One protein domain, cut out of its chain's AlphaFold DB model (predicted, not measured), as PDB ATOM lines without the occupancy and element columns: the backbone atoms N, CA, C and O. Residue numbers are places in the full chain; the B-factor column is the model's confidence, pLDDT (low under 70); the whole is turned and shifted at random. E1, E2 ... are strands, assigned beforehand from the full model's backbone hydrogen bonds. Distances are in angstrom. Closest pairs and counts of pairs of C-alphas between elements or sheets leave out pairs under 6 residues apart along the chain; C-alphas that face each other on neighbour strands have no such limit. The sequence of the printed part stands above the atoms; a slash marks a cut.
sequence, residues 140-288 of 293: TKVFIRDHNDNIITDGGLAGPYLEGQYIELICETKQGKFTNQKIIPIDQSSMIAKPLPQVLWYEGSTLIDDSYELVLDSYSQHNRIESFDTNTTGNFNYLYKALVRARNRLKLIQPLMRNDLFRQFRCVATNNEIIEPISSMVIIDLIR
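This is residues 140 to 288 of the 293 residues of an uncharacterized protein of Euroglyphus maynei (UniProt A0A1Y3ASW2). Two twisted sheets lie face to face as a sandwich, five strands (E2, E9, E8, E4, E5) over four (E1, E3, E7, E6), and from one end of it two long loops stick out with residues 184 to 190 and 222 to 235. The printed part has 149 residues with no named helix and nine named strands, E1 to E9 in chain order; the class is all strand, though named strands hold 60 residues. The larger sheet, E2 E9 E8 E4 E5, is mixed and the smaller, E1 E3 E7 E6, antiparallel. The whole is loose, with a radius of gyration of the C-alphas of 18.7 A, and elongated, spanning 62 by 35 by 25 A.

In the larger sheet are E2, residues 156 to 162; E9, 278 to 287, 30.5 A long, ending with C-alpha 287 at (-38.373, -36.280, -18.395); E8, 264 to 270; E4, 198 to 203; and E5, 206 to 209. In the smaller are E1, 140 to 145, beginning with C-alpha 140 at (-33.455, -32.108, 14.939); E3, 168 to 175, 23.2 A; E7, 244 to 251, 22.9 A; and E6, 213 to 216.

The larger sheet is strongly twisted. E2 and E9 are parallel, N 158 to O 283 being 2.8 A. The hairpin E8 and E9 has N 267 and O 280 at 2.8 A, E8 and E4 have N 200 and O 268 at 2.9 A, and the hairpin E4 and E5 has N 203 and O 206 at 2.9 A. In the other sheet, these pairs are within hydrogen-bond range: N 143 and O 172 of E1 and E3 at 2.9 A, N 171 and O 248 of E3 and E7 at 2.9 A, and N 213 and O 247 of the hairpin E6 and E7 at 2.8 A. Between the sheets, the closest C-alphas of E4 and E7, Gln 198 and Ala 246, are 5.7 A apart.

The C-alphas farthest apart, of Asp 187 and Arg 288, are 63.8 A apart. The printed part has no cut. The links E3 to E4, E6 to E7 and E7 to E8 are long. The pLDDT is under 70 in residues 176 to 193 and 217 to 243.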
ATOM      1  N   THR A 140     -33.241 -30.664  14.677       82.94
ATOM      2  CA  THR A 140     -33.455 -32.108  14.939       82.94
ATOM      3  C   THR A 140     -33.950 -32.884  13.727       82.94
ATOM      4  O   THR A 140     -33.777 -34.099  13.662       82.94
ATOM      5  N   LYS A 141     -34.581 -32.190  12.772       87.12
ATOM      6  CA  LYS A 141     -35.023 -32.725  11.482       87.12
ATOM      7  C   LYS A 141     -34.933 -31.637  10.419       87.12
ATOM      8  O   LYS A 141     -35.254 -30.477  10.690       87.12
ATOM      9  N   VAL A 142     -34.529 -32.031   9.221       93.81
ATOM     10  CA  VAL A 142     -34.491 -31.208   8.012       93.81
ATOM     11  C   VAL A 142     -35.312 -31.920   6.938       93.81
ATOM     12  O   VAL A 142     -35.300 -33.149   6.866       93.81
ATOM     13  N   PHE A 143     -36.091 -31.163   6.173       94.12
ATOM     14  CA  PHE A 143     -37.048 -31.674   5.196       94.12
ATOM     15  C   PHE A 143     -36.895 -30.893   3.896       94.12
ATOM     16  O   PHE A 143     -36.862 -29.665   3.937       94.12
ATOM     17  N   ILE A 144     -36.852 -31.591   2.763       97.56
ATOM     18  CA  ILE A 144     -36.883 -30.984   1.431       97.56
ATOM     19  C   ILE A 144     -38.278 -31.184   0.838       97.56
ATOM     20  O   ILE A 144     -38.929 -32.201   1.091       97.56
ATOM     21  N   ARG A 145     -38.743 -30.207   0.059       96.62
ATOM     22  CA  ARG A 145     -40.002 -30.250  -0.680       96.62
ATOM     23  C   ARG A 145     -39.855 -29.698  -2.091       96.62
ATOM     24  O   ARG A 145     -38.983 -28.865  -2.349       96.62
ATOM     25  N   ASP A 146     -40.750 -30.132  -2.970       94.19
ATOM     26  CA  ASP A 146     -40.937 -29.527  -4.288       94.19
ATOM     27  C   ASP A 146     -41.777 -28.231  -4.226       94.19
ATOM     28  O   ASP A 146     -42.239 -27.786  -3.171       94.19
ATOM     29  N   HIS A 147     -42.016 -27.647  -5.400       90.06
ATOM     30  CA  HIS A 147     -42.873 -26.478  -5.603       90.06
ATOM     31  C   HIS A 147     -44.372 -26.709  -5.298       90.06
ATOM     32  O   HIS A 147     -45.142 -25.752  -5.324       90.06
ATOM     33  N   ASN A 148     -44.791 -27.947  -5.007       90.38
ATOM     34  CA  ASN A 148     -46.162 -28.332  -4.653       90.38
ATOM     35  C   ASN A 148     -46.310 -28.661  -3.149       90.38
ATOM     36  O   ASN A 148     -47.343 -29.187  -2.741       90.38
ATOM     37  N   ASP A 149     -45.291 -28.364  -2.330       91.38
ATOM     38  CA  ASP A 149     -45.169 -28.724  -0.904       91.38
ATOM     39  C   ASP A 149     -45.003 -30.240  -0.622       91.38
ATOM     40  O   ASP A 149     -44.928 -30.643   0.546       91.38
ATOM     41  N   ASN A 150     -44.856 -31.093  -1.647       94.00
ATOM     42  CA  ASN A 150     -44.637 -32.534  -1.470       94.00
ATOM     43  C   ASN A 150     -43.307 -32.785  -0.753       94.00
ATOM     44  O   ASN A 150     -42.265 -32.321  -1.209       94.00
ATOM     45  N   ILE A 151     -43.320 -33.552   0.341       95.12
ATOM     46  CA  ILE A 151     -42.096 -33.911   1.072       95.12
ATOM     47  C   ILE A 151     -41.302 -34.945   0.272       95.12
ATOM     48  O   ILE A 151     -41.814 -36.018  -0.044       95.12
ATOM     49  N   ILE A 152     -40.031 -34.642   0.024       96.44
ATOM     50  CA  ILE A 152     -39.072 -35.543  -0.611       96.44
ATOM     51  C   ILE A 152     -38.224 -36.197   0.486       96.44
ATOM     52  O   ILE A 152     -37.791 -35.541   1.439       96.44
ATOM     53  N   THR A 153     -38.022 -37.510   0.387       95.25
ATOM     54  CA  THR A 153     -37.156 -38.265   1.305       95.25
ATOM     55  C   THR A 153     -35.685 -37.926   1.079       95.25
ATOM     56  O   THR A 153     -35.305 -37.535  -0.019       95.25
ATOM     57  N   ASP A 154     -34.842 -38.131   2.091       95.81
ATOM     58  CA  ASP A 154     -33.387 -38.035   1.924       95.81
ATOM     59  C   ASP A 154     -32.892 -39.026   0.850       95.81
ATOM     60  O   ASP A 154     -33.322 -40.182   0.820       95.81
ATOM     61  N   GLY A 155     -32.065 -38.543  -0.081       95.31
ATOM     62  CA  GLY A 155     -31.654 -39.261  -1.294       95.31
ATOM     63  C   GLY A 155     -32.768 -39.464  -2.334       95.31
ATOM     64  O   GLY A 155     -32.579 -40.214  -3.290       95.31
ATOM     65  N   GLY A 156     -33.936 -38.842  -2.148       96.50
ATOM     66  CA  GLY A 156     -35.106 -38.986  -3.013       96.50
ATOM     67  C   GLY A 156     -35.027 -38.186  -4.315       96.50
ATOM     68  O   GLY A 156     -34.250 -37.238  -4.448       96.50
ATOM     69  N   LEU A 157     -35.876 -38.563  -5.274       96.50
ATOM     70  CA  LEU A 157     -36.012 -37.876  -6.557       96.50
ATOM     71  C   LEU A 157     -36.926 -36.645  -6.435       96.50
ATOM     72  O   LEU A 157     -38.034 -36.734  -5.905       96.50
ATOM     73  N   ALA A 158     -36.480 -35.517  -6.982       95.50
ATOM     74  CA  ALA A 158     -37.285 -34.334  -7.262       95.50
ATOM     75  C   ALA A 158     -37.632 -34.301  -8.750       95.50
ATOM     76  O   ALA A 158     -36.742 -34.126  -9.582       95.50
ATOM     77  N   GLY A 159     -38.916 -34.452  -9.075       92.50
ATOM     78  CA  GLY A 159     -39.400 -34.480 -10.453       92.50
ATOM     79  C   GLY A 159     -40.419 -35.603 -10.690       92.50
ATOM     80  O   GLY A 159     -41.121 -35.984  -9.749       92.50
ATOM     81  N   PRO A 160     -40.527 -36.124 -11.926       93.06
ATOM     82  CA  PRO A 160     -39.756 -35.719 -13.103       93.06
ATOM     83  C   PRO A 160     -40.097 -34.293 -13.560       93.06
ATOM     84  O   PRO A 160     -41.260 -33.964 -13.794       93.06
ATOM     85  N   TYR A 161     -39.082 -33.445 -13.719       93.94
ATOM     86  CA  TYR A 161     -39.232 -32.109 -14.305       93.94
ATOM     87  C   TYR A 161     -39.069 -32.141 -15.830       93.94
ATOM     88  O   TYR A 161     -38.573 -33.114 -16.393       93.94
ATOM     89  N   LEU A 162     -39.471 -31.071 -16.517       92.75
ATOM     90  CA  LEU A 162     -39.262 -30.925 -17.958       92.75
ATOM     91  C   LEU A 162     -37.915 -30.260 -18.278       92.75
ATOM     92  O   LEU A 162     -37.516 -29.281 -17.654       92.75
ATOM     93  N   GLU A 163     -37.255 -30.734 -19.332       92.69
ATOM     94  CA  GLU A 163     -36.127 -30.034 -19.966       92.69
ATOM     95  C   GLU A 163     -36.570 -28.613 -20.391       92.69
ATOM     96  O   GLU A 163     -37.540 -28.448 -21.141       92.69
ATOM     97  N   GLY A 164     -35.895 -27.583 -19.866       91.69
ATOM     98  CA  GLY A 164     -36.259 -26.166 -19.984       91.69
ATOM     99  C   GLY A 164     -37.109 -25.588 -18.836       91.69
ATOM    100  O   GLY A 164     -37.516 -24.431 -18.923       91.69
ATOM    101  N   GLN A 165     -37.396 -26.346 -17.772       92.00
ATOM    102  CA  GLN A 165     -38.188 -25.892 -16.618       92.00
ATOM    103  C   GLN A 165     -37.330 -25.210 -15.537       92.00
ATOM    104  O   GLN A 165     -36.249 -25.684 -15.196       92.00
ATOM    105  N   TYR A 166     -37.847 -24.135 -14.934       93.62
ATOM    106  CA  TYR A 166     -37.329 -23.584 -13.674       93.62
ATOM    107  C   TYR A 166     -37.972 -24.295 -12.477       93.62
ATOM    108  O   TYR A 166     -39.170 -24.585 -12.504       93.62
ATOM    109  N   ILE A 167     -37.198 -24.530 -11.417       93.12
ATOM    110  CA  ILE A 167     -37.663 -25.187 -10.187       93.12
ATOM    111  C   ILE A 167     -37.453 -24.305  -8.952       93.12
ATOM    112  O   ILE A 167     -36.499 -23.529  -8.885       93.12
ATOM    113  N   GLU A 168     -38.341 -24.462  -7.968       95.44
ATOM    114  CA  GLU A 168     -38.120 -24.056  -6.577       95.44
ATOM    115  C   GLU A 168     -37.996 -25.337  -5.738       95.44
ATOM    116  O   GLU A 168     -38.847 -26.226  -5.844       95.44
ATOM    117  N   LEU A 169     -36.943 -25.433  -4.923       97.38
ATOM    118  CA  LEU A 169     -36.779 -26.468  -3.901       97.38
ATOM    119  C   LEU A 169     -36.827 -25.806  -2.526       97.38
ATOM    120  O   LEU A 169     -36.020 -24.929  -2.206       97.38
ATOM    121  N   ILE A 170     -37.780 -26.228  -1.700       97.31
ATOM    122  CA  ILE A 170     -38.012 -25.643  -0.381       97.31
ATOM    123  C   ILE A 170     -37.389 -26.563   0.660       97.31
ATOM    124  O   ILE A 170     -37.837 -27.695   0.825       97.31
ATOM    125  N   CYS A 171     -36.394 -26.084   1.399       96.81
ATOM    126  CA  CYS A 171     -35.900 -26.796   2.570       96.81
ATOM    127  C   CYS A 171     -36.390 -26.135   3.859       96.81
ATOM    128  O   CYS A 171     -36.276 -24.921   4.014       96.81
ATOM    129  N   GLU A 172     -36.908 -26.928   4.798       94.38
ATOM    130  CA  GLU A 172     -37.342 -26.493   6.128       94.38
ATOM    131  C   GLU A 172     -36.607 -27.278   7.223       94.38
ATOM    132  O   GLU A 172     -36.488 -28.503   7.153       94.38
ATOM    133  N   THR A 173     -36.201 -26.609   8.304       91.12
ATOM    134  CA  THR A 173     -35.711 -27.278   9.520       91.12
ATOM    135  C   THR A 173     -36.477 -26.858  10.771       91.12
ATOM    136  O   THR A 173     -37.030 -25.757  10.852       91.12
ATOM    137  N   LYS A 174     -36.519 -27.753  11.768       78.00
ATOM    138  CA  LYS A 174     -37.168 -27.518  13.065       78.00
ATOM    139  C   LYS A 174     -36.183 -27.762  14.209       78.00
ATOM    140  O   LYS A 174     -35.705 -28.885  14.418       78.00
ATOM    141  N   GLN A 175     -35.912 -26.705  14.969       71.06
ATOM    142  CA  GLN A 175     -35.219 -26.787  16.254       71.06
ATOM    143  C   GLN A 175     -36.158 -27.396  17.311       71.06
ATOM    144  O   GLN A 175     -37.380 -27.251  17.226       71.06
ATOM    145  N   GLY A 176     -35.613 -28.104  18.302       59.31
ATOM    146  CA  GLY A 176     -36.411 -28.603  19.428       59.31
ATOM    147  C   GLY A 176     -36.908 -27.465  20.333       59.31
ATOM    148  O   GLY A 176     -36.230 -26.452  20.495       59.31
ATOM    149  N   LYS A 177     -38.088 -27.628  20.949       55.44
ATOM    150  CA  LYS A 177     -38.633 -26.636  21.893       55.44
ATOM    151  C   LYS A 177     -37.818 -26.601  23.188       55.44
ATOM    152  O   LYS A 177     -37.625 -27.636  23.821       55.44
ATOM    153  N   PHE A 178     -37.475 -25.403  23.659       54.50
ATOM    154  CA  PHE A 178     -37.068 -25.198  25.050       54.50
ATOM    155  C   PHE A 178     -38.315 -25.215  25.946       54.50
ATOM    156  O   PHE A 178     -39.032 -24.222  26.041       54.50
ATOM    157  N   THR A 179     -38.605 -26.352  26.577       43.16
ATOM    158  CA  THR A 179     -39.860 -26.571  27.318       43.16
ATOM    159  C   THR A 179     -40.005 -25.701  28.566       43.16
ATOM    160  O   THR A 179     -41.106 -25.234  28.842       43.16
ATOM    161  N   ASN A 180     -38.914 -25.458  29.302       43.88
ATOM    162  CA  ASN A 180     -38.960 -24.922  30.668       43.88
ATOM    163  C   ASN A 180     -38.012 -23.727  30.915       43.88
ATOM    164  O   ASN A 180     -37.367 -23.654  31.960       43.88
ATOM    165  N   GLN A 181     -37.946 -22.745  30.001       44.00
ATOM    166  CA  GLN A 181     -37.253 -21.473  30.283       44.00
ATOM    167  C   GLN A 181     -38.015 -20.630  31.324       44.00
ATOM    168  O   GLN A 181     -38.732 -19.678  31.002       44.00
ATOM    169  N   LYS A 182     -37.826 -20.957  32.608       41.62
ATOM    170  CA  LYS A 182     -38.057 -20.015  33.702       41.62
ATOM    171  C   LYS A 182     -36.907 -19.013  33.695       41.62
ATOM    172  O   LYS A 182     -35.830 -19.315  34.202       41.62
ATOM    173  N   ILE A 183     -37.157 -17.837  33.124       45.03
ATOM    174  CA  ILE A 183     -36.212 -16.717  33.099       45.03
ATOM    175  C   ILE A 183     -35.699 -16.477  34.525       45.03
ATOM    176  O   ILE A 183     -36.484 -16.151  35.419       45.03
ATOM    177  N   ILE A 184     -34.394 -16.635  34.735       41.16
ATOM    178  CA  ILE A 184     -33.720 -16.119  35.924       41.16
ATOM    179  C   ILE A 184     -33.047 -14.820  35.471       41.16
ATOM    180  O   ILE A 184     -32.102 -14.898  34.688       41.16
ATOM    181  N   PRO A 185     -33.528 -13.633  35.886       36.72
ATOM    182  CA  PRO A 185     -32.877 -12.371  35.555       36.72
ATOM    183  C   PRO A 185     -31.598 -12.229  36.391       36.72
ATOM    184  O   PRO A 185     -31.595 -11.637  37.470       36.72
ATOM    185  N   ILE A 186     -30.520 -12.841  35.904       44.44
ATOM    186  CA  ILE A 186     -29.163 -12.690  36.429       44.44
ATOM    187  C   ILE A 186     -28.513 -11.604  35.577       44.44
ATOM    188  O   ILE A 186     -27.988 -11.891  34.508       44.44
ATOM    189  N   ASP A 187     -28.661 -10.364  36.048       43.66
ATOM    190  CA  ASP A 187     -28.360  -9.118  35.332       43.66
ATOM    191  C   ASP A 187     -29.102  -8.923  33.983       43.66
ATOM    192  O   ASP A 187     -29.891  -9.756  33.535       43.66
ATOM    193  N   GLN A 188     -28.946  -7.732  33.392       43.88
ATOM    194  CA  GLN A 188     -29.564  -7.339  32.113       43.88
ATOM    195  C   GLN A 188     -28.628  -7.550  30.906       43.88
ATOM    196  O   GLN A 188     -29.001  -7.248  29.775       43.88
ATOM    197  N   SER A 189     -27.412  -8.050  31.135       41.41
ATOM    198  CA  SER A 189     -26.355  -8.255  30.142       41.41
ATOM    199  C   SER A 189     -26.224  -9.723  29.714       41.41
ATOM    200  O   SER A 189     -25.796  -9.987  28.592       41.41
ATOM    201  N   SER A 190     -26.647 -10.683  30.544       41.44
ATOM    202  CA  SER A 190     -26.584 -12.121  30.247       41.44
ATOM    203  C   SER A 190     -27.802 -12.676  29.481       41.44
ATOM    204  O   SER A 190     -28.129 -13.860  29.605       41.44
ATOM    205  N   MET A 191     -28.451 -11.871  28.626       44.03
ATOM    206  CA  MET A 191     -29.387 -12.378  27.606       44.03
ATOM    207  C   MET A 191     -28.618 -13.072  26.468       44.03
ATOM    208  O   MET A 191     -28.571 -12.589  25.338       44.03
ATOM    209  N   ILE A 192     -27.999 -14.218  26.769       45.88
ATOM    210  CA  ILE A 192     -27.339 -15.062  25.770       45.88
ATOM    211  C   ILE A 192     -28.431 -15.683  24.892       45.88
ATOM    212  O   ILE A 192     -29.063 -16.679  25.246       45.88
ATOM    213  N   ALA A 193     -28.686 -15.043  23.751       57.31
ATOM    214  CA  ALA A 193     -29.616 -15.537  22.752       57.31
ATOM    215  C   ALA A 193     -29.099 -16.873  22.205       57.31
ATOM    216  O   ALA A 193     -28.096 -16.925  21.492       57.31
ATOM    217  N   LYS A 194     -29.782 -17.964  22.562       70.25
ATOM    218  CA  LYS A 194     -29.451 -19.302  22.063       70.25
ATOM    219  C   LYS A 194     -29.571 -19.306  20.542       70.25
ATOM    220  O   LYS A 194     -30.550 -18.761  20.024       70.25
ATOM    221  N   PRO A 195     -28.609 -19.895  19.822       76.94
ATOM    222  CA  PRO A 195     -28.494 -19.623  18.407       76.94
ATOM    223  C   PRO A 195     -29.637 -20.276  17.626       76.94
ATOM    224  O   PRO A 195     -30.061 -21.411  17.892       76.94
ATOM    225  N   LEU A 196     -30.154 -19.496  16.683       78.69
ATOM    226  CA  LEU A 196     -31.311 -19.812  15.856       78.69
ATOM    227  C   LEU A 196     -30.896 -20.701  14.675       78.69
ATOM    228  O   LEU A 196     -29.740 -20.644  14.249       78.69
ATOM    229  N   PRO A 197     -31.807 -21.534  14.142       86.75
ATOM    230  CA  PRO A 197     -31.491 -22.392  13.012       86.75
ATOM    231  C   PRO A 197     -31.214 -21.581  11.740       86.75
ATOM    232  O   PRO A 197     -31.814 -20.537  11.502       86.75
ATOM    233  N   GLN A 198     -30.331 -22.123  10.911       90.62
ATOM    234  CA  GLN A 198     -29.966 -21.650   9.580       90.62
ATOM    235  C   GLN A 198     -30.155 -22.807   8.594       90.62
ATOM    236  O   GLN A 198     -30.019 -23.973   8.982       90.62
ATOM    237  N   VAL A 199     -30.469 -22.501   7.335       95.38
ATOM    238  CA  VAL A 199     -30.683 -23.505   6.280       95.38
ATOM    239  C   VAL A 199     -29.956 -23.072   5.012       95.38
ATOM    240  O   VAL A 199     -30.225 -22.002   4.473       95.38
ATOM    241  N   LEU A 200     -29.037 -23.909   4.546       96.88
ATOM    242  CA  LEU A 200     -28.106 -23.611   3.460       96.88
ATOM    243  C   LEU A 200     -28.196 -24.701   2.389       96.88
ATOM    244  O   LEU A 200     -28.337 -25.880   2.726       96.88
ATOM    245  N   TRP A 201     -28.068 -24.341   1.116       98.12
ATOM    246  CA  TRP A 201     -28.002 -25.304   0.016       98.12
ATOM    247  C   TRP A 201     -26.591 -25.439  -0.537       98.12
ATOM    248  O   TRP A 201     -25.931 -24.448  -0.844       98.12
ATOM    249  N   TYR A 202     -26.167 -26.685  -0.726       98.12
ATOM    250  CA  TYR A 202     -24.872 -27.050  -1.284       98.12
ATOM    251  C   TYR A 202     -25.019 -27.954  -2.509       98.12
ATOM    252  O   TYR A 202     -25.903 -28.810  -2.568       98.12
ATOM    253  N   GLU A 203     -24.083 -27.824  -3.441       96.31
ATOM    254  CA  GLU A 203     -23.827 -28.786  -4.512       96.31
ATOM    255  C   GLU A 203     -22.404 -29.330  -4.339       96.31
ATOM    256  O   GLU A 203     -21.421 -28.590  -4.415       96.31
ATOM    257  N   GLY A 204     -22.283 -30.624  -4.032       93.19
ATOM    258  CA  GLY A 204     -21.013 -31.213  -3.601       93.19
ATOM    259  C   GLY A 204     -20.483 -30.535  -2.329       93.19
ATOM    260  O   GLY A 204     -21.029 -30.737  -1.246       93.19
ATOM    261  N   SER A 205     -19.420 -29.739  -2.472       93.88
ATOM    262  CA  SER A 205     -18.826 -28.899  -1.418       93.88
ATOM    263  C   SER A 205     -19.092 -27.395  -1.591       93.88
ATOM    264  O   SER A 205     -18.662 -26.602  -0.757       93.88
ATOM    265  N   THR A 206     -19.753 -26.984  -2.672       96.62
ATOM    266  CA  THR A 206     -19.965 -25.576  -3.034       96.62
ATOM    267  C   THR A 206     -21.265 -25.068  -2.423       96.62
ATOM    268  O   THR A 206     -22.307 -25.686  -2.624       96.62
ATOM    269  N   LEU A 207     -21.219 -23.948  -1.698       96.69
ATOM    270  CA  LEU A 207     -22.416 -23.233  -1.243       96.69
ATOM    271  C   LEU A 207     -23.115 -22.596  -2.455       96.69
ATOM    272  O   LEU A 207     -22.469 -21.900  -3.235       96.69
ATOM    273  N   ILE A 208     -24.415 -22.846  -2.604       96.75
ATOM    274  CA  ILE A 208     -25.246 -22.367  -3.722       96.75
ATOM    275  C   ILE A 208     -26.252 -21.305  -3.262       96.75
ATOM    276  O   ILE A 208     -26.518 -20.370  -4.009       96.75
ATOM    277  N   ASP A 209     -26.801 -21.437  -2.049       96.94
ATOM    278  CA  ASP A 209     -27.803 -20.514  -1.504       96.94
ATOM    279  C   ASP A 209     -27.731 -20.473   0.033       96.94
ATOM    280  O   ASP A 209     -27.812 -21.512   0.696       96.94
ATOM    281  N   ASP A 210     -27.592 -19.273   0.603       95.38
ATOM    282  CA  ASP A 210     -27.617 -18.982   2.042       95.38
ATOM    283  C   ASP A 210     -28.789 -18.074   2.474       95.38
ATOM    284  O   ASP A 210     -28.896 -17.706   3.646       95.38
ATOM    285  N   SER A 211     -29.716 -17.758   1.563       95.12
ATOM    286  CA  SER A 211     -30.797 -16.778   1.730       95.12
ATOM    287  C   SER A 211     -32.011 -17.294   2.530       95.12
ATOM    288  O   SER A 211     -33.163 -17.244   2.094       95.12
ATOM    289  N   TYR A 212     -31.771 -17.808   3.739       94.12
ATOM    290  CA  TYR A 212     -32.826 -18.374   4.585       94.12
ATOM    291  C   TYR A 212     -33.700 -17.324   5.300       94.12
ATOM    292  O   TYR A 212     -33.228 -16.299   5.792       94.12
ATOM    293  N   GLU A 213     -34.989 -17.637   5.445       90.12
ATOM    294  CA  GLU A 213     -35.949 -16.919   6.287       90.12
ATOM    295  C   GLU A 213     -36.185 -17.645   7.624       90.12
ATOM    296  O   GLU A 213     -36.100 -18.875   7.716       90.12
ATOM    297  N   LEU A 214     -36.532 -16.886   8.670       84.75
ATOM    298  CA  LEU A 214     -37.003 -17.425   9.949       84.75
ATOM    299  C   LEU A 214     -38.530 -17.355  10.019       84.75
ATOM    300  O   LEU A 214     -39.122 -16.281   9.937       84.75
ATOM    301  N   VAL A 215     -39.170 -18.507  10.216       80.69
ATOM    302  CA  VAL A 215     -40.629 -18.656  10.250       80.69
ATOM    303  C   VAL A 215     -41.077 -18.955  11.680       80.69
ATOM    304  O   VAL A 215     -40.640 -19.932  12.292       80.69
ATOM    305  N   LEU A 216     -41.966 -18.112  12.208       72.38
ATOM    306  CA  LEU A 216     -42.561 -18.252  13.539       72.38
ATOM    307  C   LEU A 216     -43.885 -19.023  13.459       72.38
ATOM    308  O   LEU A 216     -44.786 -18.639  12.713       72.38
ATOM    309  N   ASP A 217     -44.029 -20.085  14.254       63.12
ATOM    310  CA  ASP A 217     -45.264 -20.880  14.279       63.12
ATOM    311  C   ASP A 217     -46.456 -20.092  14.849       63.12
ATOM    312  O   ASP A 217     -46.485 -19.728  16.025       63.12
ATOM    313  N   SER A 218     -47.499 -19.913  14.031       46.41
ATOM    314  CA  SER A 218     -48.683 -19.087  14.322       46.41
ATOM    315  C   SER A 218     -49.550 -19.547  15.503       46.41
ATOM    316  O   SER A 218     -50.482 -18.844  15.886       46.41
ATOM    317  N   TYR A 219     -49.220 -20.661  16.163       49.03
ATOM    318  CA  TYR A 219     -49.891 -21.096  17.394       49.03
ATOM    319  C   TYR A 219     -49.670 -20.140  18.589       49.03
ATOM    320  O   TYR A 219     -50.326 -20.286  19.617       49.03
ATOM    321  N   SER A 220     -48.785 -19.141  18.462       42.94
ATOM    322  CA  SER A 220     -48.665 -18.012  19.398       42.94
ATOM    323  C   SER A 220     -49.434 -16.743  18.981       42.94
ATOM    324  O   SER A 220     -49.472 -15.793  19.757       42.94
ATOM    325  N   GLN A 221     -50.068 -16.696  17.801       42.91
ATOM    326  CA  GLN A 221     -50.732 -15.490  17.261       42.91
ATOM    327  C   GLN A 221     -52.161 -15.244  17.783       42.91
ATOM    328  O   GLN A 221     -52.880 -14.413  17.234       42.91
ATOM    329  N   HIS A 222     -52.590 -15.902  18.866       41.31
ATOM    330  CA  HIS A 222     -53.853 -15.534  19.531       41.31
ATOM    331  C   HIS A 222     -53.783 -14.208  20.310       41.31
ATOM    332  O   HIS A 222     -54.822 -13.682  20.696       41.31
ATOM    333  N   ASN A 223     -52.588 -13.621  20.452       37.84
ATOM    334  CA  ASN A 223     -52.428 -12.187  20.682       37.84
ATOM    335  C   ASN A 223     -51.911 -11.534  19.396       37.84
ATOM    336  O   ASN A 223     -50.818 -11.854  18.923       37.84
ATOM    337  N   ARG A 224     -52.693 -10.599  18.847       37.16
ATOM    338  CA  ARG A 224     -52.288  -9.751  17.722       37.16
ATOM    339  C   ARG A 224     -51.150  -8.830  18.175       37.16
ATOM    340  O   ARG A 224     -51.343  -8.045  19.098       37.16
ATOM    341  N   ILE A 225     -50.002  -8.898  17.505       41.41
ATOM    342  CA  ILE A 225     -48.938  -7.893  17.625       41.41
ATOM    343  C   ILE A 225     -49.004  -7.018  16.376       41.41
ATOM    344  O   ILE A 225     -48.802  -7.504  15.263       41.41
ATOM    345  N   GLU A 226     -49.321  -5.743  16.565       36.28
ATOM    346  CA  GLU A 226     -49.256  -4.721  15.520       36.28
ATOM    347  C   GLU A 226     -47.848  -4.098  15.525       36.28
ATOM    348  O   GLU A 226     -47.297  -3.858  16.594       36.28
ATOM    349  N   SER A 227     -47.287  -3.848  14.333       35.97
ATOM    350  CA  SER A 227     -46.008  -3.144  14.059       35.97
ATOM    351  C   SER A 227     -44.717  -3.642  14.752       35.97
ATOM    352  O   SER A 227     -44.565  -3.673  15.968       35.97
ATOM    353  N   PHE A 228     -43.712  -3.956  13.930       43.50
ATOM    354  CA  PHE A 228     -42.348  -4.288  14.352       43.50
ATOM    355  C   PHE A 228     -41.540  -3.006  14.631       43.50
ATOM    356  O   PHE A 228     -40.912  -2.463  13.726       43.50
ATOM    357  N   ASP A 229     -41.548  -2.524  15.878       30.94
ATOM    358  CA  ASP A 229     -40.687  -1.419  16.329       30.94
ATOM    359  C   ASP A 229     -39.387  -1.942  16.961       30.94
ATOM    360  O   ASP A 229     -39.393  -2.605  18.001       30.94
ATOM    361  N   THR A 230     -38.241  -1.583  16.377       38.28
ATOM    362  CA  THR A 230     -36.903  -2.073  16.772       38.28
ATOM    363  C   THR A 230     -36.395  -1.553  18.121       38.28
ATOM    364  O   THR A 230     -35.331  -1.967  18.578       38.28
ATOM    365  N   ASN A 231     -37.123  -0.636  18.766       40.22
ATOM    366  CA  ASN A 231     -36.580   0.239  19.810       40.22
ATOM    367  C   ASN A 231     -37.034  -0.110  21.243       40.22
ATOM    368  O   ASN A 231     -36.756   0.651  22.168       40.22
ATOM    369  N   THR A 232     -37.706  -1.251  21.466       37.31
ATOM    370  CA  THR A 232     -38.096  -1.710  22.817       37.31
ATOM    371  C   THR A 232     -37.339  -2.963  23.267       37.31
ATOM    372  O   THR A 232     -37.683  -4.100  22.943       37.31
ATOM    373  N   THR A 233     -36.344  -2.763  24.134       44.66
ATOM    374  CA  THR A 233     -35.488  -3.811  24.727       44.66
ATOM    375  C   THR A 233     -36.219  -4.845  25.600       44.66
ATOM    376  O   THR A 233     -35.612  -5.826  26.018       44.66
ATOM    377  N   GLY A 234     -37.521  -4.684  25.861       41.81
ATOM    378  CA  GLY A 234     -38.325  -5.643  26.630       41.81
ATOM    379  C   GLY A 234     -38.872  -6.842  25.839       41.81
ATOM    380  O   GLY A 234     -39.280  -7.833  26.451       41.81
ATOM    381  N   ASN A 235     -38.902  -6.782  24.501       39.50
ATOM    382  CA  ASN A 235     -39.734  -7.694  23.696       39.50
ATOM    383  C   ASN A 235     -39.079  -9.047  23.337       39.50
ATOM    384  O   ASN A 235     -39.752  -9.970  22.877       39.50
ATOM    385  N   PHE A 236     -37.784  -9.223  23.623       42.94
ATOM    386  CA  PHE A 236     -37.048 -10.472  23.365       42.94
ATOM    387  C   PHE A 236     -37.577 -11.694  24.150       42.94
ATOM    388  O   PHE A 236     -37.250 -12.832  23.819       42.94
ATOM    389  N   ASN A 237     -38.439 -11.483  25.152       38.22
ATOM    390  CA  ASN A 237     -38.964 -12.520  26.048       38.22
ATOM    391  C   ASN A 237     -40.020 -13.475  25.453       38.22
ATOM    392  O   ASN A 237     -40.475 -14.393  26.141       38.22
ATOM    393  N   TYR A 238     -40.414 -13.286  24.191       39.59
ATOM    394  CA  TYR A 238     -41.430 -14.119  23.533       39.59
ATOM    395  C   TYR A 238     -40.878 -15.010  22.412       39.59
ATOM    396  O   TYR A 238     -41.401 -16.104  22.193       39.59
ATOM    397  N   LEU A 239     -39.790 -14.602  21.747       44.31
ATOM    398  CA  LEU A 239     -39.251 -15.301  20.572       44.31
ATOM    399  C   LEU A 239     -38.781 -16.733  20.883       44.31
ATOM    400  O   LEU A 239     -39.050 -17.640  20.103       44.31
ATOM    401  N   TYR A 240     -38.173 -16.973  22.049       47.97
ATOM    402  CA  TYR A 240     -37.703 -18.308  22.458       47.97
ATOM    403  C   TYR A 240     -38.808 -19.260  22.960       47.97
ATOM    404  O   TYR A 240     -38.518 -20.417  23.268       47.97
ATOM    405  N   LYS A 241     -40.065 -18.798  23.074       45.66
ATOM    406  CA  LYS A 241     -41.231 -19.652  23.382       45.66
ATOM    407  C   LYS A 241     -41.972 -20.117  22.128       45.66
ATOM    408  O   LYS A 241     -42.645 -21.149  22.173       45.66
ATOM    409  N   ALA A 242     -41.860 -19.378  21.025       52.41
ATOM    410  CA  ALA A 242     -42.328 -19.839  19.726       52.41
ATOM    411  C   ALA A 242     -41.440 -20.991  19.225       52.41
ATOM    412  O   ALA A 242     -40.253 -21.065  19.544       52.41
ATOM    413  N   LEU A 243     -41.998 -21.888  18.406       59.00
ATOM    414  CA  LEU A 243     -41.151 -22.757  17.593       59.00
ATOM    415  C   LEU A 243     -40.611 -21.906  16.439       59.00
ATOM    416  O   LEU A 243     -41.384 -21.493  15.574       59.00
ATOM    417  N   VAL A 244     -39.305 -21.654  16.437       71.75
ATOM    418  CA  VAL A 244     -38.618 -21.045  15.296       71.75
ATOM    419  C   VAL A 244     -38.268 -22.152  14.307       71.75
ATOM    420  O   VAL A 244     -37.601 -23.133  14.653       71.75
ATOM    421  N   ARG A 245     -38.725 -22.000  13.067       82.50
ATOM    422  CA  ARG A 245     -38.256 -22.777  11.916       82.50
ATOM    423  C   ARG A 245     -37.346 -21.888  11.082       82.50
ATOM    424  O   ARG A 245     -37.556 -20.679  11.037       82.50
ATOM    425  N   ALA A 246     -36.392 -22.483  10.383       89.88
ATOM    426  CA  ALA A 246     -35.705 -21.807   9.289       89.88
ATOM    427  C   ALA A 246     -36.087 -22.481   7.969       89.88
ATOM    428  O   ALA A 246     -36.285 -23.702   7.933       89.88
ATOM    429  N   ARG A 247     -36.230 -21.682   6.911       94.00
ATOM    430  CA  ARG A 247     -36.571 -22.137   5.560       94.00
ATOM    431  C   ARG A 247     -35.646 -21.483   4.541       94.00
ATOM    432  O   ARG A 247     -35.404 -20.290   4.635       94.00
ATOM    433  N   ASN A 248     -35.196 -22.235   3.544       96.94
ATOM    434  CA  ASN A 248     -34.502 -21.707   2.370       96.94
ATOM    435  C   ASN A 248     -35.236 -22.179   1.094       96.94
ATOM    436  O   ASN A 248     -35.711 -23.318   1.050       96.94
ATOM    437  N   ARG A 249     -35.384 -21.304   0.089       96.69
ATOM    438  CA  ARG A 249     -36.120 -21.547  -1.166       96.69
ATOM    439  C   ARG A 249     -35.181 -21.436  -2.370       96.69
ATOM    440  O   ARG A 249     -35.211 -20.434  -3.084       96.69
ATOM    441  N   LEU A 250     -34.409 -22.493  -2.618       96.56
ATOM    442  CA  LEU A 250     -33.468 -22.553  -3.733       96.56
ATOM    443  C   LEU A 250     -34.207 -22.388  -5.062       96.56
ATOM    444  O   LEU A 250     -35.084 -23.189  -5.401       96.56
ATOM    445  N   LYS A 251     -33.808 -21.372  -5.830       94.94
ATOM    446  CA  LYS A 251     -34.260 -21.119  -7.203       94.94
ATOM    447  C   LYS A 251     -33.068 -21.138  -8.134       94.94
ATOM    448  O   LYS A 251     -32.148 -20.338  -7.987       94.94
ATOM    449  N   LEU A 252     -33.094 -22.031  -9.116       91.69
ATOM    450  CA  LEU A 252     -32.033 -22.074 -10.115       91.69
ATOM    451  C   LEU A 252     -32.152 -20.865 -11.053       91.69
ATOM    452  O   LEU A 252     -33.205 -20.622 -11.640       91.69
ATOM    453  N   ILE A 253     -31.053 -20.120 -11.198       90.50
ATOM    454  CA  ILE A 253     -30.950 -18.947 -12.087       90.50
ATOM    455  C   ILE A 253     -31.096 -19.358 -13.563       90.50
ATOM    456  O   ILE A 253     -31.551 -18.570 -14.389       90.50
ATOM    457  N   GLN A 254     -30.714 -20.594 -13.890       93.56
ATOM    458  CA  GLN A 254     -30.864 -21.197 -15.212       93.56
ATOM    459  C   GLN A 254     -31.956 -22.281 -15.177       93.56
ATOM    460  O   GLN A 254     -32.081 -22.972 -14.162       93.56
ATOM    461  N   PRO A 255     -32.727 -22.462 -16.263       94.44
ATOM    462  CA  PRO A 255     -33.679 -23.560 -16.376       94.44
ATOM    463  C   PRO A 255     -32.944 -24.897 -16.542       94.44
ATOM    464  O   PRO A 255     -31.866 -24.943 -17.135       94.44
ATOM    465  N   LEU A 256     -33.550 -25.986 -16.063       93.94
ATOM    466  CA  LEU A 256     -32.960 -27.324 -16.090       93.94
ATOM    467  C   LEU A 256     -32.652 -27.794 -17.517       93.94
ATOM    468  O   LEU A 256     -33.516 -27.779 -18.400       93.94
ATOM    469  N   MET A 257     -31.435 -28.283 -17.713       94.06
ATOM    470  CA  MET A 257     -30.932 -28.880 -18.945       94.06
ATOM    471  C   MET A 257     -30.724 -30.387 -18.775       94.06
ATOM    472  O   MET A 257     -30.701 -30.928 -17.673       94.06
ATOM    473  N   ARG A 258     -30.526 -31.100 -19.886       90.31
ATOM    474  CA  ARG A 258     -30.295 -32.557 -19.920       90.31
ATOM    475  C   ARG A 258     -29.170 -33.057 -19.007       90.31
ATOM    476  O   ARG A 258     -29.215 -34.198 -18.559       90.31
ATOM    477  N   ASN A 259     -28.158 -32.226 -18.777       92.19
ATOM    478  CA  ASN A 259     -27.011 -32.508 -17.916       92.19
ATOM    479  C   ASN A 259     -27.265 -32.218 -16.425       92.19
ATOM    480  O   ASN A 259     -26.399 -32.531 -15.617       92.19
ATOM    481  N   ASP A 260     -28.428 -31.670 -16.056       94.19
ATOM    482  CA  ASP A 260     -28.887 -31.594 -14.662       94.19
ATOM    483  C   ASP A 260     -29.568 -32.900 -14.196       94.19
ATOM    484  O   ASP A 260     -29.979 -33.004 -13.042       94.19
ATOM    485  N   LEU A 261     -29.697 -33.919 -15.058       94.69
ATOM    486  CA  LEU A 261     -30.239 -35.223 -14.662       94.69
ATOM    487  C   LEU A 261     -29.311 -35.890 -13.635       94.69
ATOM    488  O   LEU A 261     -28.107 -36.008 -13.854       94.69
ATOM    489  N   PHE A 262     -29.891 -36.335 -12.520       95.31
ATOM    490  CA  PHE A 262     -29.199 -36.819 -11.322       95.31
ATOM    491  C   PHE A 262     -28.290 -35.792 -10.620       95.31
ATOM    492  O   PHE A 262     -27.509 -36.172  -9.743       95.31
ATOM    493  N   ARG A 263     -28.413 -34.493 -10.933       95.50
ATOM    494  CA  ARG A 263     -27.771 -33.411 -10.169       95.50
ATOM    495  C   ARG A 263     -28.256 -33.438  -8.718       95.50
ATOM    496  O   ARG A 263     -29.438 -33.667  -8.466       95.50
ATOM    497  N   GLN A 264     -27.342 -33.240  -7.770       97.19
ATOM    498  CA  GLN A 264     -27.608 -33.446  -6.344       97.19
ATOM    499  C   GLN A 264     -27.504 -32.135  -5.570       97.19
ATOM    500  O   GLN A 264     -26.431 -31.534  -5.502       97.19
ATOM    501  N   PHE A 265     -28.598 -31.742  -4.923       97.88
ATOM    502  CA  PHE A 265     -28.620 -30.613  -3.999       97.88
ATOM    503  C   PHE A 265     -28.728 -31.132  -2.567       97.88
ATOM    504  O   PHE A 265     -29.619 -31.914  -2.233       97.88
ATOM    505  N   ARG A 266     -27.812 -30.701  -1.703       98.19
ATOM    506  CA  ARG A 266     -27.815 -31.022  -0.276       98.19
ATOM    507  C   ARG A 266     -28.296 -29.811   0.505       98.19
ATOM    508  O   ARG A 266     -27.617 -28.789   0.535       98.19
ATOM    509  N   CYS A 267     -29.431 -29.946   1.175       97.88
ATOM    510  CA  CYS A 267     -29.824 -28.993   2.194       97.88
ATOM    511  C   CYS A 267     -29.101 -29.320   3.505       97.88
ATOM    512  O   CYS A 267     -29.153 -30.454   3.981       97.88
ATOM    513  N   VAL A 268     -28.449 -28.325   4.102       96.88
ATOM    514  CA  VAL A 268     -27.719 -28.418   5.369       96.88
ATOM    515  C   VAL A 268     -28.381 -27.484   6.380       96.88
ATOM    516  O   VAL A 268     -28.602 -26.308   6.094       96.88
ATOM    517  N   ALA A 269     -28.692 -27.998   7.569       94.69
ATOM    518  CA  ALA A 269     -29.284 -27.235   8.658       94.69
ATOM    519  C   ALA A 269     -28.372 -27.244   9.891       94.69
ATOM    520  O   ALA A 269     -28.028 -28.298  10.432       94.69
ATOM    521  N   THR A 270     -28.021 -26.050  10.365       89.94
ATOM    522  CA  THR A 270     -27.194 -25.845  11.560       89.94
ATOM    523  C   THR A 270     -27.793 -24.782  12.476       89.94
ATOM    524  O   THR A 270     -28.727 -24.078  12.105       89.94
ATOM    525  N   ASN A 271     -27.254 -24.663  13.685       85.69
ATOM    526  CA  ASN A 271     -27.342 -23.449  14.493       85.69
ATOM    527  C   ASN A 271     -26.055 -23.177  15.294       85.69
ATOM    528  O   ASN A 271     -26.080 -22.370  16.212       85.69
ATOM    529  N   ASN A 272     -24.953 -23.894  15.048       80.25
ATOM    530  CA  ASN A 272     -23.687 -23.716  15.765       80.25
ATOM    531  C   ASN A 272     -22.535 -24.445  15.046       80.25
ATOM    532  O   ASN A 272     -22.770 -25.292  14.192       80.25
ATOM    533  N   GLU A 273     -21.298 -24.162  15.450       79.19
ATOM    534  CA  GLU A 273     -20.071 -24.779  14.911       79.19
ATOM    535  C   GLU A 273     -19.529 -25.920  15.815       79.19
ATOM    536  O   GLU A 273     -18.355 -26.275  15.755       79.19
ATOM    537  N   ILE A 274     -20.363 -26.476  16.707       77.56
ATOM    538  CA  ILE A 274     -19.971 -27.383  17.815       77.56
ATOM    539  C   ILE A 274     -20.551 -28.810  17.646       77.56
ATOM    540  O   ILE A 274     -19.982 -29.790  18.150       77.56
ATOM    541  N   ILE A 275     -21.670 -28.953  16.925       79.50
ATOM    542  CA  ILE A 275     -22.205 -30.232  16.425       79.50
ATOM    543  C   ILE A 275     -22.088 -30.240  14.902       79.50
ATOM    544  O   ILE A 275     -22.286 -29.219  14.249       79.50
ATOM    545  N   GLU A 276     -21.819 -31.417  14.352       85.69
ATOM    546  CA  GLU A 276     -22.010 -31.718  12.938       85.69
ATOM    547  C   GLU A 276     -23.444 -31.354  12.482       85.69
ATOM    548  O   GLU A 276     -24.415 -31.733  13.148       85.69
ATOM    549  N   PRO A 277     -23.611 -30.592  11.388       91.62
ATOM    550  CA  PRO A 277     -24.927 -30.146  10.950       91.62
ATOM    551  C   PRO A 277     -25.729 -31.306  10.356       91.62
ATOM    552  O   PRO A 277     -25.195 -32.141   9.626       91.62
ATOM    553  N   ILE A 278     -27.040 -31.335  10.609       93.06
ATOM    554  CA  ILE A 278     -27.908 -32.310   9.943       93.06
ATOM    555  C   ILE A 278     -28.111 -31.897   8.484       93.06
ATOM    556  O   ILE A 278     -28.174 -30.709   8.164       93.06
ATOM    557  N   SER A 279     -28.239 -32.865   7.582       96.19
ATOM    558  CA  SER A 279     -28.498 -32.589   6.169       96.19
ATOM    559  C   SER A 279     -29.473 -33.591   5.562       96.19
ATOM    560  O   SER A 279     -29.761 -34.627   6.156       96.19
ATOM    561  N   SER A 280     -30.020 -33.229   4.406       96.81
ATOM    562  CA  SER A 280     -30.803 -34.094   3.527       96.81
ATOM    563  C   SER A 280     -30.395 -33.798   2.083       96.81
ATOM    564  O   SER A 280     -30.075 -32.654   1.745       96.81
ATOM    565  N   MET A 281     -30.351 -34.824   1.244       97.44
ATOM    566  CA  MET A 281     -30.035 -34.737  -0.177       97.44
ATOM    567  C   MET A 281     -31.301 -34.915  -1.016       97.44
ATOM    568  O   MET A 281     -32.146 -35.754  -0.714       97.44
ATOM    569  N   VAL A 282     -31.383 -34.177  -2.119       97.50
ATOM    570  CA  VAL A 282     -32.357 -34.397  -3.184       97.50
ATOM    571  C   VAL A 282     -31.657 -34.522  -4.536       97.50
ATOM    572  O   VAL A 282     -30.662 -33.842  -4.800       97.50
ATOM    573  N   ILE A 283     -32.176 -35.409  -5.382       97.62
ATOM    574  CA  ILE A 283     -31.624 -35.761  -6.691       97.62
ATOM    575  C   ILE A 283     -32.610 -35.306  -7.773       97.62
ATOM    576  O   ILE A 283     -33.783 -35.661  -7.721       97.62
ATOM    577  N   ILE A 284     -32.159 -34.533  -8.758       96.38
ATOM    578  CA  ILE A 284     -33.015 -34.056  -9.854       96.38
ATOM    579  C   ILE A 284     -33.353 -35.194 -10.826       96.38
ATOM    580  O   ILE A 284     -32.457 -35.831 -11.384       96.38
ATOM    581  N   ASP A 285     -34.647 -35.399 -11.075       95.25
ATOM    582  CA  ASP A 285     -35.177 -36.258 -12.135       95.25
ATOM    583  C   ASP A 285     -35.765 -35.414 -13.281       95.25
ATOM    584  O   ASP A 285     -36.386 -34.368 -13.063       95.25
ATOM    585  N   LEU A 286     -35.568 -35.866 -14.520       93.19
ATOM    586  CA  LEU A 286     -35.889 -35.122 -15.738       93.19
ATOM    587  C   LEU A 286     -36.508 -36.029 -16.803       93.19
ATOM    588  O   LEU A 286     -35.865 -36.944 -17.323       93.19
ATOM    589  N   ILE A 287     -37.725 -35.687 -17.227       89.06
ATOM    590  CA  ILE A 287     -38.373 -36.280 -18.395       89.06
ATOM    591  C   ILE A 287     -38.213 -35.373 -19.620       89.06
ATOM    592  O   ILE A 287     -38.341 -34.146 -19.572       89.06
ATOM    593  N   ARG A 288     -37.931 -35.992 -20.769       75.25
ATOM    594  CA  ARG A 288     -37.849 -35.279 -22.045       75.25
ATOM    595  C   ARG A 288     -39.222 -34.711 -22.394       75.25
ATOM    596  O   ARG A 288     -40.194 -35.460 -22.472       75.25
TER     597      ARG A 288